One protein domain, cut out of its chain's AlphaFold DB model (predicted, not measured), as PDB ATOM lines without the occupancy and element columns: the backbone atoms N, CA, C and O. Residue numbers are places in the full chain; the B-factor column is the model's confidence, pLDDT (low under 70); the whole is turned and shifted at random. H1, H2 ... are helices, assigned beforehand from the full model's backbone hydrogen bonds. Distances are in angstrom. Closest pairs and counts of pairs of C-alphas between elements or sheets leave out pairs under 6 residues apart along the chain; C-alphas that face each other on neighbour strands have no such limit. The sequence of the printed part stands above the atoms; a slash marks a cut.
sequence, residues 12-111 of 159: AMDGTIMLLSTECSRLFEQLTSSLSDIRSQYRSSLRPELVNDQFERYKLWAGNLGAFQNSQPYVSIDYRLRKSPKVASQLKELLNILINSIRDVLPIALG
ATOM      1  N   ALA A  12      18.413 103.159  22.048       50.91
ATOM      2  CA  ALA A  12      17.543 102.060  22.484       50.91
ATOM      3  C   ALA A  12      18.089 101.214  23.658       50.91
ATOM      4  O   ALA A  12      17.355 100.408  24.232       50.91
ATOM      5  N   MET A  13      19.362 101.367  24.036       56.41
ATOM      6  CA  MET A  13      20.009 100.476  25.018       56.41
ATOM      7  C   MET A  13      19.749 100.845  26.492       56.41
ATOM      8  O   MET A  13      19.954 100.009  27.377       56.41
ATOM      9  N   ASP A  14      19.226 102.044  26.764       63.88
ATOM     10  CA  ASP A  14      19.069 102.565  28.134       63.88
ATOM     11  C   ASP A  14      17.704 102.274  28.787       63.88
ATOM     12  O   ASP A  14      17.473 102.627  29.944       63.88
ATOM     13  N   GLY A  15      16.800 101.564  28.103       75.69
ATOM     14  CA  GLY A  15      15.530 101.122  28.689       75.69
ATOM     15  C   GLY A  15      15.714 100.072  29.795       75.69
ATOM     16  O   GLY A  15      16.653  99.270  29.769       75.69
ATOM     17  N   THR A  16      14.808 100.039  30.779       89.25
ATOM     18  CA  THR A  16      14.665  98.863  31.659       89.25
ATOM     19  C   THR A  16      14.198  97.663  30.838       89.25
ATOM     20  O   THR A  16      13.592  97.832  29.775       89.25
ATOM     21  N   ILE A  17      14.459  96.444  31.316       93.12
ATOM     22  CA  ILE A  17      13.972  95.237  30.630       93.12
ATOM     23  C   ILE A  17      12.444  95.281  30.542       93.12
ATOM     24  O   ILE A  17      11.889  94.922  29.506       93.12
ATOM     25  N   MET A  18      11.781  95.824  31.565       93.19
ATOM     26  CA  MET A  18      10.352  96.121  31.530       93.19
ATOM     27  C   MET A  18       9.927  97.007  30.359       93.19
ATOM     28  O   MET A  18       9.025  96.632  29.618       93.19
ATOM     29  N   LEU A  19      10.571  98.160  30.158       93.00
ATOM     30  CA  LEU A  19      10.183  99.080  29.088       93.00
ATOM     31  C   LEU A  19      10.338  98.432  27.705       93.00
ATOM     32  O   LEU A  19       9.436  98.525  26.875       93.00
ATOM     33  N   LEU A  20      11.458  97.740  27.485       95.38
ATOM     34  CA  LEU A  20      11.718  97.032  26.232       95.38
ATOM     35  C   LEU A  20      10.722  95.887  26.018       95.38
ATOM     36  O   LEU A  20      10.216  95.709  24.914       95.38
ATOM     37  N   SER A  21      10.393  95.146  27.078       96.19
ATOM     38  CA  SER A  21       9.452  94.029  26.991       96.19
ATOM     39  C   SER A  21       8.030  94.502  26.683       96.19
ATOM     40  O   SER A  21       7.329  93.890  25.876       96.19
ATOM     41  N   THR A  22       7.607  95.617  27.280       95.56
ATOM     42  CA  THR A  22       6.316  96.249  26.985       95.56
ATOM     43  C   THR A  22       6.261  96.763  25.547       95.56
ATOM     44  O   THR A  22       5.255  96.564  24.869       95.56
ATOM     45  N   GLU A  23       7.341  97.367  25.044       96.25
ATOM     46  CA  GLU A  23       7.403  97.815  23.648       96.25
ATOM     47  C   GLU A  23       7.346  96.637  22.664       96.25
ATOM     48  O   GLU A  23       6.609  96.707  21.680       96.25
ATOM     49  N   CYS A  24       8.046  95.531  22.945       96.88
ATOM     50  CA  CYS A  24       7.903  94.285  22.184       96.88
ATOM     51  C   CYS A  24       6.442  93.817  22.136       96.88
ATOM     52  O   CYS A  24       5.935  93.548  21.047       96.88
ATOM     53  N   SER A  25       5.753  93.747  23.286       97.31
ATOM     54  CA  SER A  25       4.341  93.336  23.335       97.31
ATOM     55  C   SER A  25       3.460  94.237  22.480       97.31
ATOM     56  O   SER A  25       2.713  93.745  21.640       97.31
ATOM     57  N   ARG A  26       3.602  95.559  22.630       97.88
ATOM     58  CA  ARG A  26       2.824  96.548  21.877       97.88
ATOM     59  C   ARG A  26       3.030  96.403  20.365       97.88
ATOM     60  O   ARG A  26       2.081  96.509  19.592       97.88
ATOM     61  N   LEU A  27       4.270  96.180  19.927       97.25
ATOM     62  CA  LEU A  27       4.593  95.992  18.513       97.25
ATOM     63  C   LEU A  27       4.042  94.673  17.963       97.25
ATOM     64  O   LEU A  27       3.548  94.650  16.836       97.25
ATOM     65  N   PHE A  28       4.084  93.595  18.747       96.75
ATOM     66  CA  PHE A  28       3.443  92.339  18.370       96.75
ATOM     67  C   PHE A  28       1.926  92.484  18.245       96.75
ATOM     68  O   PHE A  28       1.376  92.039  17.246       96.75
ATOM     69  N   GLU A  29       1.261  93.137  19.200       96.12
ATOM     70  CA  GLU A  29      -0.184  93.408  19.141       96.12
ATOM     71  C   GLU A  29      -0.553  94.220  17.898       96.12
ATOM     72  O   GLU A  29      -1.529  93.921  17.210       96.12
ATOM     73  N   GLN A  30       0.255  95.229  17.570       94.88
ATOM     74  CA  GLN A  30       0.085  96.007  16.350       94.88
ATOM     75  C   GLN A  30       0.226  95.125  15.101       94.88
ATOM     76  O   GLN A  30      -0.577  95.237  14.170       94.88
ATOM     77  N   LEU A  31       1.225  94.240  15.074       93.44
ATOM     78  CA  LEU A  31       1.476  93.342  13.952       93.44
ATOM     79  C   LEU A  31       0.343  92.319  13.775       93.44
ATOM     80  O   LEU A  31      -0.161  92.162  12.664       93.44
ATOM     81  N   THR A  32      -0.096  91.660  14.849       93.62
ATOM     82  CA  THR A  32      -1.199  90.688  14.803       93.62
ATOM     83  C   THR A  32      -2.513  91.356  14.411       93.62
ATOM     84  O   THR A  32      -3.225  90.840  13.552       93.62
ATOM     85  N   SER A  33      -2.794  92.550  14.940       92.00
ATOM     86  CA  SER A  33      -3.968  93.341  14.550       92.00
ATOM     87  C   SER A  33      -3.930  93.701  13.065       92.00
ATOM     88  O   SER A  33      -4.934  93.564  12.372       92.00
ATOM     89  N   SER A  34      -2.762  94.082  12.543       89.81
ATOM     90  CA  SER A  34      -2.601  94.424  11.123       89.81
ATOM     91  C   SER A  34      -2.827  93.224  10.199       89.81
ATOM     92  O   SER A  34      -3.311  93.391   9.085       89.81
ATOM     93  N   LEU A  35      -2.503  92.013  10.656       88.56
ATOM     94  CA  LEU A  35      -2.713  90.764   9.914       88.56
ATOM     95  C   LEU A  35      -4.134  90.200  10.059       88.56
ATOM     96  O   LEU A  35      -4.522  89.317   9.297       88.56
ATOM     97  N   SER A  36      -4.929  90.702  11.007       85.06
ATOM     98  CA  SER A  36      -6.330  90.292  11.168       85.06
ATOM     99  C   SER A  36      -7.256  90.849  10.074       85.06
ATOM    100  O   SER A  36      -8.319  90.281   9.825       85.06
ATOM    101  N   ASP A  37      -6.845  91.913   9.371       80.81
ATOM    102  CA  ASP A  37      -7.576  92.431   8.212       80.81
ATOM    103  C   ASP A  37      -7.354  91.520   6.993       80.81
ATOM    104  O   ASP A  37      -6.242  91.370   6.484       80.81
ATOM    105  N   ILE A  38      -8.440  90.945   6.476       68.06
ATOM    106  CA  ILE A  38      -8.448  90.071   5.294       68.06
ATOM    107  C   ILE A  38      -7.735  90.732   4.102       68.06
ATOM    108  O   ILE A  38      -7.030  90.063   3.352       68.06
ATOM    109  N   ARG A  39      -7.851  92.057   3.923       69.69
ATOM    110  CA  ARG A  39      -7.200  92.782   2.812       69.69
ATOM    111  C   ARG A  39      -5.676  92.815   2.935       69.69
ATOM    112  O   ARG A  39      -4.982  92.889   1.922       69.69
ATOM    113  N   SER A  40      -5.173  92.771   4.164       65.44
ATOM    114  CA  SER A  40      -3.752  92.727   4.505       65.44
ATOM    115  C   SER A  40      -3.172  91.318   4.313       65.44
ATOM    116  O   SER A  40      -2.062  91.168   3.799       65.44
ATOM    117  N   GLN A  41      -3.958  90.268   4.572       65.00
ATOM    118  CA  GLN A  41      -3.551  88.870   4.347       65.00
ATOM    119  C   GLN A  41      -3.280  88.551   2.870       65.00
ATOM    120  O   GLN A  41      -2.363  87.803   2.561       65.00
ATOM    121  N   TYR A  42      -4.029  89.154   1.943       63.38
ATOM    122  CA  TYR A  42      -3.775  88.987   0.503       63.38
ATOM    123  C   TYR A  42      -2.523  89.721   0.008       63.38
ATOM    124  O   TYR A  42      -1.998  89.394  -1.055       63.38
ATOM    125  N   ARG A  43      -2.072  90.751   0.733       68.69
ATOM    126  CA  ARG A  43      -0.943  91.607   0.335       68.69
ATOM    127  C   ARG A  43       0.361  91.211   1.010       68.69
ATOM    128  O   ARG A  43       1.430  91.453   0.454       68.69
ATOM    129  N   SER A  44       0.275  90.629   2.198       70.62
ATOM    130  CA  SER A  44       1.427  90.178   2.958       70.62
ATOM    131  C   SER A  44       1.692  88.699   2.687       70.62
ATOM    132  O   SER A  44       0.789  87.872   2.670       70.62
ATOM    133  N   SER A  45       2.959  88.329   2.509       78.06
ATOM    134  CA  SER A  45       3.365  86.918   2.444       78.06
ATOM    135  C   SER A  45       3.451  86.273   3.839       78.06
ATOM    136  O   SER A  45       4.111  85.249   4.011       78.06
ATOM    137  N   LEU A  46       2.913  86.933   4.870       83.69
ATOM    138  CA  LEU A  46       3.041  86.534   6.266       83.69
ATOM    139  C   LEU A  46       1.856  85.654   6.644       83.69
ATOM    140  O   LEU A  46       0.719  85.960   6.309       83.69
ATOM    141  N   ARG A  47       2.125  84.574   7.380       87.44
ATOM    142  CA  ARG A  47       1.082  83.685   7.902       87.44
ATOM    143  C   ARG A  47       0.632  84.191   9.274       87.44
ATOM    144  O   ARG A  47       1.447  84.123  10.203       87.44
ATOM    145  N   PRO A  48      -0.609  84.692   9.433       89.25
ATOM    146  CA  PRO A  48      -1.076  85.258  10.697       89.25
ATOM    147  C   PRO A  48      -0.958  84.278  11.870       89.25
ATOM    148  O   PRO A  48      -0.589  84.682  12.971       89.25
ATOM    149  N   GLU A  49      -1.182  82.984  11.625       91.06
ATOM    150  CA  GLU A  49      -1.127  81.944  12.658       91.06
ATOM    151  C   GLU A  49       0.284  81.795  13.234       91.06
ATOM    152  O   GLU A  49       0.447  81.653  14.444       91.06
ATOM    153  N   LEU A  50       1.313  81.877  12.380       91.31
ATOM    154  CA  LEU A  50       2.709  81.792  12.816       91.31
ATOM    155  C   LEU A  50       3.101  83.018  13.637       91.31
ATOM    156  O   LEU A  50       3.760  82.882  14.661       91.31
ATOM    157  N   VAL A  51       2.683  84.214  13.212       93.19
ATOM    158  CA  VAL A  51       2.962  85.447  13.960       93.19
ATOM    159  C   VAL A  51       2.281  85.417  15.327       93.19
ATOM    160  O   VAL A  51       2.904  85.778  16.325       93.19
ATOM    161  N   ASN A  52       1.037  84.936  15.391       94.81
ATOM    162  CA  ASN A  52       0.313  84.791  16.648       94.81
ATOM    163  C   ASN A  52       1.000  83.790  17.589       94.81
ATOM    164  O   ASN A  52       1.221  84.105  18.752       94.81
ATOM    165  N   ASP A  53       1.407  82.621  17.088       96.00
ATOM    166  CA  ASP A  53       2.161  81.632  17.870       96.00
ATOM    167  C   ASP A  53       3.475  82.213  18.427       96.00
ATOM    168  O   ASP A  53       3.775  82.043  19.609       96.00
ATOM    169  N   GLN A  54       4.229  82.977  17.627       96.12
ATOM    170  CA  GLN A  54       5.433  83.654  18.127       96.12
ATOM    171  C   GLN A  54       5.114  84.686  19.215       96.12
ATOM    172  O   GLN A  54       5.855  84.791  20.195       96.12
ATOM    173  N   PHE A  55       4.003  85.415  19.086       97.56
ATOM    174  CA  PHE A  55       3.587  86.363  20.113       97.56
ATOM    175  C   PHE A  55       3.171  85.665  21.418       97.56
ATOM    176  O   PHE A  55       3.573  86.097  22.499       97.56
ATOM    177  N   GLU A  56       2.431  84.555  21.350       97.44
ATOM    178  CA  GLU A  56       2.066  83.770  22.537       97.44
ATOM    179  C   GLU A  56       3.302  83.219  23.260       97.44
ATOM    180  O   GLU A  56       3.426  83.363  24.480       97.44
ATOM    181  N   ARG A  57       4.275  82.669  22.519       97.62
ATOM    182  CA  ARG A  57       5.551  82.211  23.095       97.62
ATOM    183  C   ARG A  57       6.308  83.345  23.773       97.62
ATOM    184  O   ARG A  57       6.838  83.159  24.870       97.62
ATOM    185  N   TYR A  58       6.339  84.519  23.146       97.62
ATOM    186  CA  TYR A  58       6.952  85.704  23.730       97.62
ATOM    187  C   TYR A  58       6.265  86.114  25.041       97.62
ATOM    188  O   TYR A  58       6.951  86.343  26.038       97.62
ATOM    189  N   LYS A  59       4.924  86.140  25.085       97.38
ATOM    190  CA  LYS A  59       4.167  86.452  26.310       97.38
ATOM    191  C   LYS A  59       4.445  85.457  27.432       97.38
ATOM    192  O   LYS A  59       4.651  85.886  28.565       97.38
ATOM    193  N   LEU A  60       4.495  84.157  27.133       97.25
ATOM    194  CA  LEU A  60       4.830  83.121  28.115       97.25
ATOM    195  C   LEU A  60       6.246  83.303  28.667       97.25
ATOM    196  O   LEU A  60       6.448  83.300  29.881       97.25
ATOM    197  N   TRP A  61       7.221  83.524  27.786       95.25
ATOM    198  CA  TRP A  61       8.601  83.794  28.179       95.25
ATOM    199  C   TRP A  61       8.707  85.047  29.064       95.25
ATOM    200  O   TRP A  61       9.273  84.994  30.158       95.25
ATOM    201  N   ALA A  62       8.103  86.160  28.642       95.12
ATOM    202  CA  ALA A  62       8.131  87.422  29.372       95.12
ATOM    203  C   ALA A  62       7.388  87.322  30.716       95.12
ATOM    204  O   ALA A  62       7.853  87.858  31.726       95.12
ATOM    205  N   GLY A  63       6.271  86.590  30.753       93.50
ATOM    206  CA  GLY A  63       5.494  86.308  31.957       93.50
ATOM    207  C   GLY A  63       6.281  85.494  32.982       93.50
ATOM    208  O   GLY A  63       6.397  85.917  34.132       93.50
ATOM    209  N   ASN A  64       6.910  84.395  32.556       92.88
ATOM    210  CA  ASN A  64       7.742  83.550  33.423       92.88
ATOM    211  C   ASN A  64       8.942  84.306  34.001       92.88
ATOM    212  O   ASN A  64       9.395  84.038  35.114       92.88
ATOM    213  N   LEU A  65       9.449  85.290  33.263       91.31
ATOM    214  CA  LEU A  65      10.518  86.157  33.730       91.31
ATOM    215  C   LEU A  65      10.017  87.338  34.570       91.31
ATOM    216  O   LEU A  65      10.839  88.057  35.131       91.31
ATOM    217  N   GLY A  66       8.715  87.573  34.714       92.56
ATOM    218  CA  GLY A  66       8.226  88.797  35.352       92.56
ATOM    219  C   GLY A  66       8.753  90.049  34.645       92.56
ATOM    220  O   GLY A  66       9.058  91.048  35.292       92.56
ATOM    221  N   ALA A  67       8.923  89.975  33.322       92.12
ATOM    222  CA  ALA A  67       9.482  91.049  32.516       92.12
ATOM    223  C   ALA A  67       8.549  92.263  32.457       92.12
ATOM    224  O   ALA A  67       9.024  93.379  32.346       92.12
ATOM    225  N   PHE A  68       7.238  92.070  32.616       91.31
ATOM    226  CA  PHE A  68       6.262  93.164  32.683       91.31
ATOM    227  C   PHE A  68       6.134  93.799  34.072       91.31
ATOM    228  O   PHE A  68       5.385  94.759  34.237       91.31
ATOM    229  N   GLN A  69       6.820  93.261  35.083       88.31
ATOM    230  CA  GLN A  69       6.739  93.801  36.433       88.31
ATOM    231  C   GLN A  69       7.602  95.052  36.567       88.31
ATOM    232  O   GLN A  69       8.717  95.110  36.050       88.31
ATOM    233  N   ASN A  70       7.107  96.021  37.342       76.56
ATOM    234  CA  ASN A  70       7.880  97.202  37.732       76.56
ATOM    235  C   ASN A  70       9.235  96.789  38.327       76.56
ATOM    236  O   ASN A  70       9.351  95.742  38.945       76.56
ATOM    237  N   SER A  71      10.270  97.616  38.213       64.50
ATOM    238  CA  SER A  71      11.642  97.259  38.630       64.50
ATOM    239  C   SER A  71      11.866  97.137  40.153       64.50
ATOM    240  O   SER A  71      12.989  96.891  40.608       64.50
ATOM    241  N   GLN A  72      10.819  97.351  40.956       66.75
ATOM    242  CA  GLN A  72      10.879  97.430  42.418       66.75
ATOM    243  C   GLN A  72      10.605  96.093  43.133       66.75
ATOM    244  O   GLN A  72      11.363  95.770  44.049       66.75
ATOM    245  N   PRO A  73       9.597  95.283  42.756       73.50
ATOM    246  CA  PRO A  73       9.368  93.983  43.376       73.50
ATOM    247  C   PRO A  73      10.467  92.971  43.021       73.50
ATOM    248  O   PRO A  73      10.962  92.941  41.891       73.50
ATOM    249  N   TYR A  74      10.789  92.079  43.964       78.94
ATOM    250  CA  TYR A  74      11.770  90.993  43.787       78.94
ATOM    251  C   TYR A  74      11.398  90.000  42.673       78.94
ATOM    252  O   TYR A  74      12.250  89.273  42.162       78.94
ATOM    253  N   VAL A  75      10.123  89.994  42.279       82.00
ATOM    254  CA  VAL A  75       9.586  89.196  41.172       82.00
ATOM    255  C   VAL A  75       9.953  89.745  39.789       82.00
ATOM    256  O   VAL A  75       9.802  89.027  38.804       82.00
ATOM    257  N   SER A  76      10.455  90.981  39.690       87.25
ATOM    258  CA  SER A  76      10.874  91.565  38.411       87.25
ATOM    259  C   SER A  76      12.238  91.046  37.965       87.25
ATOM    260  O   SER A  76      13.162  90.862  38.765       87.25
ATOM    261  N   ILE A  77      12.394  90.846  36.658       92.12
ATOM    262  CA  ILE A  77      13.691  90.474  36.086       92.12
ATOM    263  C   ILE A  77      14.746  91.571  36.261       92.12
ATOM    264  O   ILE A  77      15.908  91.255  36.508       92.12
ATOM    265  N   ASP A  78      14.346  92.847  36.219       90.06
ATOM    266  CA  ASP A  78      15.234  93.981  36.491       90.06
ATOM    267  C   ASP A  78      15.820  93.908  37.916       90.06
ATOM    268  O   ASP A  78      17.005  94.183  38.116       90.06
ATOM    269  N   TYR A  79      15.031  93.484  38.915       89.25
ATOM    270  CA  TYR A  79      15.539  93.250  40.269       89.25
ATOM    271  C   TYR A  79      16.481  92.041  40.320       89.25
ATOM    272  O   TYR A  79      17.594  92.154  40.842       89.25
ATOM    273  N   ARG A  80      16.073  90.893  39.753       92.44
ATOM    274  CA  ARG A  80      16.871  89.650  39.793       92.44
ATOM    275  C   ARG A  80      18.222  89.785  39.090       92.44
ATOM    276  O   ARG A  80      19.213  89.242  39.572       92.44
ATOM    277  N   LEU A  81      18.287  90.533  37.989       93.00
ATOM    278  CA  LEU A  81      19.517  90.733  37.216       93.00
ATOM    279  C   LEU A  81      20.358  91.930  37.676       93.00
ATOM    280  O   LEU A  81      21.424  92.168  37.111       93.00
ATOM    281  N   ARG A  82      19.958  92.658  38.728       89.94
ATOM    282  CA  ARG A  82      20.688  93.846  39.213       89.94
ATOM    283  C   ARG A  82      22.145  93.558  39.594       89.94
ATOM    284  O   ARG A  82      22.996  94.431  39.468       89.94
ATOM    285  N   LYS A  83      22.439  92.336  40.050       91.25
ATOM    286  CA  LYS A  83      23.802  91.882  40.391       91.25
ATOM    287  C   LYS A  83      24.542  91.217  39.220       91.25
ATOM    288  O   LYS A  83      25.693  90.828  39.379       91.25
ATOM    289  N   SER A  84      23.904  91.124  38.055       94.88
ATOM    290  CA  SER A  84      24.414  90.448  36.858       94.88
ATOM    291  C   SER A  84      24.293  91.360  35.627       94.88
ATOM    292  O   SER A  84      23.576  91.025  34.678       94.88
ATOM    293  N   PRO A  85      24.998  92.510  35.602       91.62
ATOM    294  CA  PRO A  85      24.831  93.532  34.566       91.62
ATOM    295  C   PRO A  85      25.106  93.005  33.154       91.62
ATOM    296  O   PRO A  85      24.405  93.376  32.222       91.62
ATOM    297  N   LYS A  86      26.055  92.073  32.996       94.44
ATOM    298  CA  LYS A  86      26.353  91.439  31.702       94.44
ATOM    299  C   LYS A  86      25.136  90.718  31.109       94.44
ATOM    300  O   LYS A  86      24.839  90.892  29.933       94.44
ATOM    301  N   VAL A  87      24.423  89.940  31.928       95.12
ATOM    302  CA  VAL A  87      23.221  89.204  31.499       95.12
ATOM    303  C   VAL A  87      22.085  90.180  31.200       95.12
ATOM    304  O   VAL A  87      21.392  90.025  30.198       95.12
ATOM    305  N   ALA A  88      21.929  91.221  32.024       93.44
ATOM    306  CA  ALA A  88      20.949  92.273  31.770       93.44
ATOM    307  C   ALA A  88      21.202  92.968  30.422       93.44
ATOM    308  O   ALA A  88      20.267  93.137  29.646       93.44
ATOM    309  N   SER A  89      22.452  93.322  30.108       93.75
ATOM    310  CA  SER A  89      22.818  93.927  28.821       93.75
ATOM    311  C   SER A  89      22.505  93.014  27.637       93.75
ATOM    312  O   SER A  89      21.883  93.469  26.682       93.75
ATOM    313  N   GLN A  90      22.858  91.727  27.715       95.81
ATOM    314  CA  GLN A  90      22.541  90.753  26.662       95.81
ATOM    315  C   GLN A  90      21.030  90.616  26.447       95.81
ATOM    316  O   GLN A  90      20.553  90.568  25.318       95.81
ATOM    317  N   LEU A  91      20.256  90.591  27.531       95.31
ATOM    318  CA  LEU A  91      18.805  90.508  27.443       95.31
ATOM    319  C   LEU A  91      18.194  91.750  26.780       95.31
ATOM    320  O   LEU A  91      17.319  91.626  25.925       95.31
ATOM    321  N   LYS A  92      18.676  92.945  27.138       95.00
ATOM    322  CA  LYS A  92      18.263  94.197  26.489       95.00
ATOM    323  C   LYS A  92      18.614  94.209  25.003       95.00
ATOM    324  O   LYS A  92      17.809  94.658  24.193       95.00
ATOM    325  N   GLU A  93      19.789  93.705  24.638       95.94
ATOM    326  CA  GLU A  93      20.210  93.581  23.242       95.94
ATOM    327  C   GLU A  93      19.266  92.663  22.452       95.94
ATOM    328  O   GLU A  93      18.765  93.064  21.403       95.94
ATOM    329  N   LEU A  94      18.941  91.483  22.989       96.50
ATOM    330  CA  LEU A  94      17.999  90.550  22.362       96.50
ATOM    331  C   LEU A  94      16.602  91.162  22.189       96.50
ATOM    332  O   LEU A  94      16.002  91.030  21.122       96.50
ATOM    333  N   LEU A  95      16.096  91.871  23.202       96.50
ATOM    334  CA  LEU A  95      14.817  92.581  23.106       96.50
ATOM    335  C   LEU A  95      14.856  93.672  22.032       96.50
ATOM    336  O   LEU A  95      13.916  93.801  21.258       96.50
ATOM    337  N   ASN A  96      15.953  94.419  21.922       95.75
ATOM    338  CA  ASN A  96      16.112  95.430  20.878       95.75
ATOM    339  C   ASN A  96      16.183  94.824  19.471       95.75
ATOM    340  O   ASN A  96      15.581  95.361  18.539       95.75
ATOM    341  N   ILE A  97      16.872  93.694  19.306       96.38
ATOM    342  CA  ILE A  97      16.878  92.941  18.044       96.38
ATOM    343  C   ILE A  97      15.449  92.529  17.678       96.38
ATOM    344  O   ILE A  97      15.038  92.703  16.529       96.38
ATOM    345  N   LEU A  98      14.675  92.041  18.647       96.75
ATOM    346  CA  LEU A  98      13.282  91.658  18.441       96.75
ATOM    347  C   LEU A  98      12.406  92.860  18.053       96.75
ATOM    348  O   LEU A  98      11.691  92.787  17.057       96.75
ATOM    349  N   ILE A  99      12.521  93.989  18.761       96.94
ATOM    350  CA  ILE A  99      11.832  95.252  18.436       96.94
ATOM    351  C   ILE A  99      12.113  95.671  16.992       96.94
ATOM    352  O   ILE A  99      11.186  95.969  16.236       96.94
ATOM    353  N   ASN A 100      13.387  95.694  16.600       96.12
ATOM    354  CA  ASN A 100      13.788  96.099  15.257       96.12
ATOM    355  C   ASN A 100      13.264  95.120  14.203       96.12
ATOM    356  O   ASN A 100      12.734  95.552  13.183       96.12
ATOM    357  N   SER A 101      13.308  93.818  14.490       94.94
ATOM    358  CA  SER A 101      12.779  92.785  13.597       94.94
ATOM    359  C   SER A 101      11.276  92.952  13.364       94.94
ATOM    360  O   SER A 101      10.822  92.910  12.225       94.94
ATOM    361  N   ILE A 102      10.490  93.212  14.416       95.06
ATOM    362  CA  ILE A 102       9.042  93.439  14.280       95.06
ATOM    363  C   ILE A 102       8.769  94.731  13.498       95.06
ATOM    364  O   ILE A 102       7.906  94.752  12.621       95.06
ATOM    365  N   ARG A 103       9.527  95.804  13.763       95.25
ATOM    366  CA  ARG A 103       9.415  97.077  13.027       95.25
ATOM    367  C   ARG A 103       9.742  96.937  11.544       95.25
ATOM    368  O   ARG A 103       9.096  97.595  10.737       95.25
ATOM    369  N   ASP A 104      10.685  96.075  11.183       92.19
ATOM    370  CA  ASP A 104      11.022  95.801   9.785       92.19
ATOM    371  C   ASP A 104       9.939  94.976   9.069       92.19
ATOM    372  O   ASP A 104       9.760  95.103   7.853       92.19
ATOM    373  N   VAL A 105       9.201  94.149   9.815       91.06
ATOM    374  CA  VAL A 105       8.116  93.302   9.298       91.06
ATOM    375  C   VAL A 105       6.784  94.054   9.202       91.06
ATOM    376  O   VAL A 105       5.998  93.776   8.298       91.06
ATOM    377  N   LEU A 106       6.526  95.038  10.067       91.62
ATOM    378  CA  LEU A 106       5.271  95.807  10.087       91.62
ATOM    379  C   LEU A 106       4.876  96.413   8.720       91.62
ATOM    380  O   LEU A 106       3.744  96.183   8.296       91.62
ATOM    381  N   PRO A 107       5.764  97.098   7.971       89.81
ATOM    382  CA  PRO A 107       5.437  97.605   6.633       89.81
ATOM    383  C   PRO A 107       5.080  96.502   5.628       89.81
ATOM    384  O   PRO A 107       4.320  96.736   4.691       89.81
ATOM    385  N   ILE A 108       5.617  95.290   5.813       88.50
ATOM    386  CA  ILE A 108       5.278  94.125   4.983       88.50
ATOM    387  C   ILE A 108       3.872  93.635   5.323       88.50
ATOM    388  O   ILE A 108       3.080  93.372   4.422       88.50
ATOM    389  N   ALA A 109       3.538  93.563   6.614       87.12
ATOM    390  CA  ALA A 109       2.198  93.208   7.069       87.12
ATOM    391  C   ALA A 109       1.142  94.214   6.594       87.12
ATOM    392  O   ALA A 109       0.078  93.814   6.153       87.12
ATOM    393  N   LEU A 110       1.450  95.512   6.597       85.50
ATOM    394  CA  LEU A 110       0.543  96.554   6.099       85.50
ATOM    395  C   LEU A 110       0.416  96.574   4.561       85.50
ATOM    396  O   LEU A 110      -0.421  97.293   4.015       85.50
ATOM    397  N   GLY A 111       1.237  95.795   3.847       82.50
ATOM    398  CA  GLY A 111       1.303  95.804   2.386       82.50
ATOM    399  C   GLY A 111       1.962  97.060   1.803       82.50
ATOM    400  O   GLY A 111       1.841  97.308   0.606       82.50
TER     401      GLY A 111
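Overview. This is residues 12 to 111 of the 159 residues of an uncharacterized protein of Bimuria novae-zelandiae CBS 107.79 (UniProt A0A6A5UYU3). What is the shape? Three long helices, H1, H3 and H5, run lengthwise in a rod, H1 at the corner between the other two. Short H2 and H4 lie at opposite ends. What is printed? 100 residues with five named helices, H1 to H5, all helix, only just compact, close to loose: radius of gyration of the C-alphas 15.0 A, spans 48 by 21 by 16 A.

Along the chain. Which helices are long? H1 is residues 17 to 36, 28.6 A, from C-alpha 17 at (13.972, 95.237, 30.630); H3 is 48 to 64, 24.4 A; H5 is 85 to 109, 35.6 A, to C-alpha 109 at (2.198, 93.208, 7.069). Which are short? H2 is 38 to 41, 5.1 A; H4 is 77 to 80, 5.0 A.

Arrangement. What touches H1? H5 does, closest C-alphas Cys 24 and Ile 99, 5.5 A, a shallow tilt of 18 degrees, the same way. H3 does, closest C-alphas Leu 35 and Pro 48, 5.8 A, at 21 degrees, shallow, opposite ways. Are O i to N i+4 pairs within hydrogen-bond range? Every one in H1 and H3, 19 of 21 in H5; H2 and H4 are too short.

Size, cuts and confidence. Which link is long? H3 to H4, 12 residues; the printed part has no cut. Where is pLDDT under 70? Residues 12 to 14, 38 to 43 and 71 to 72.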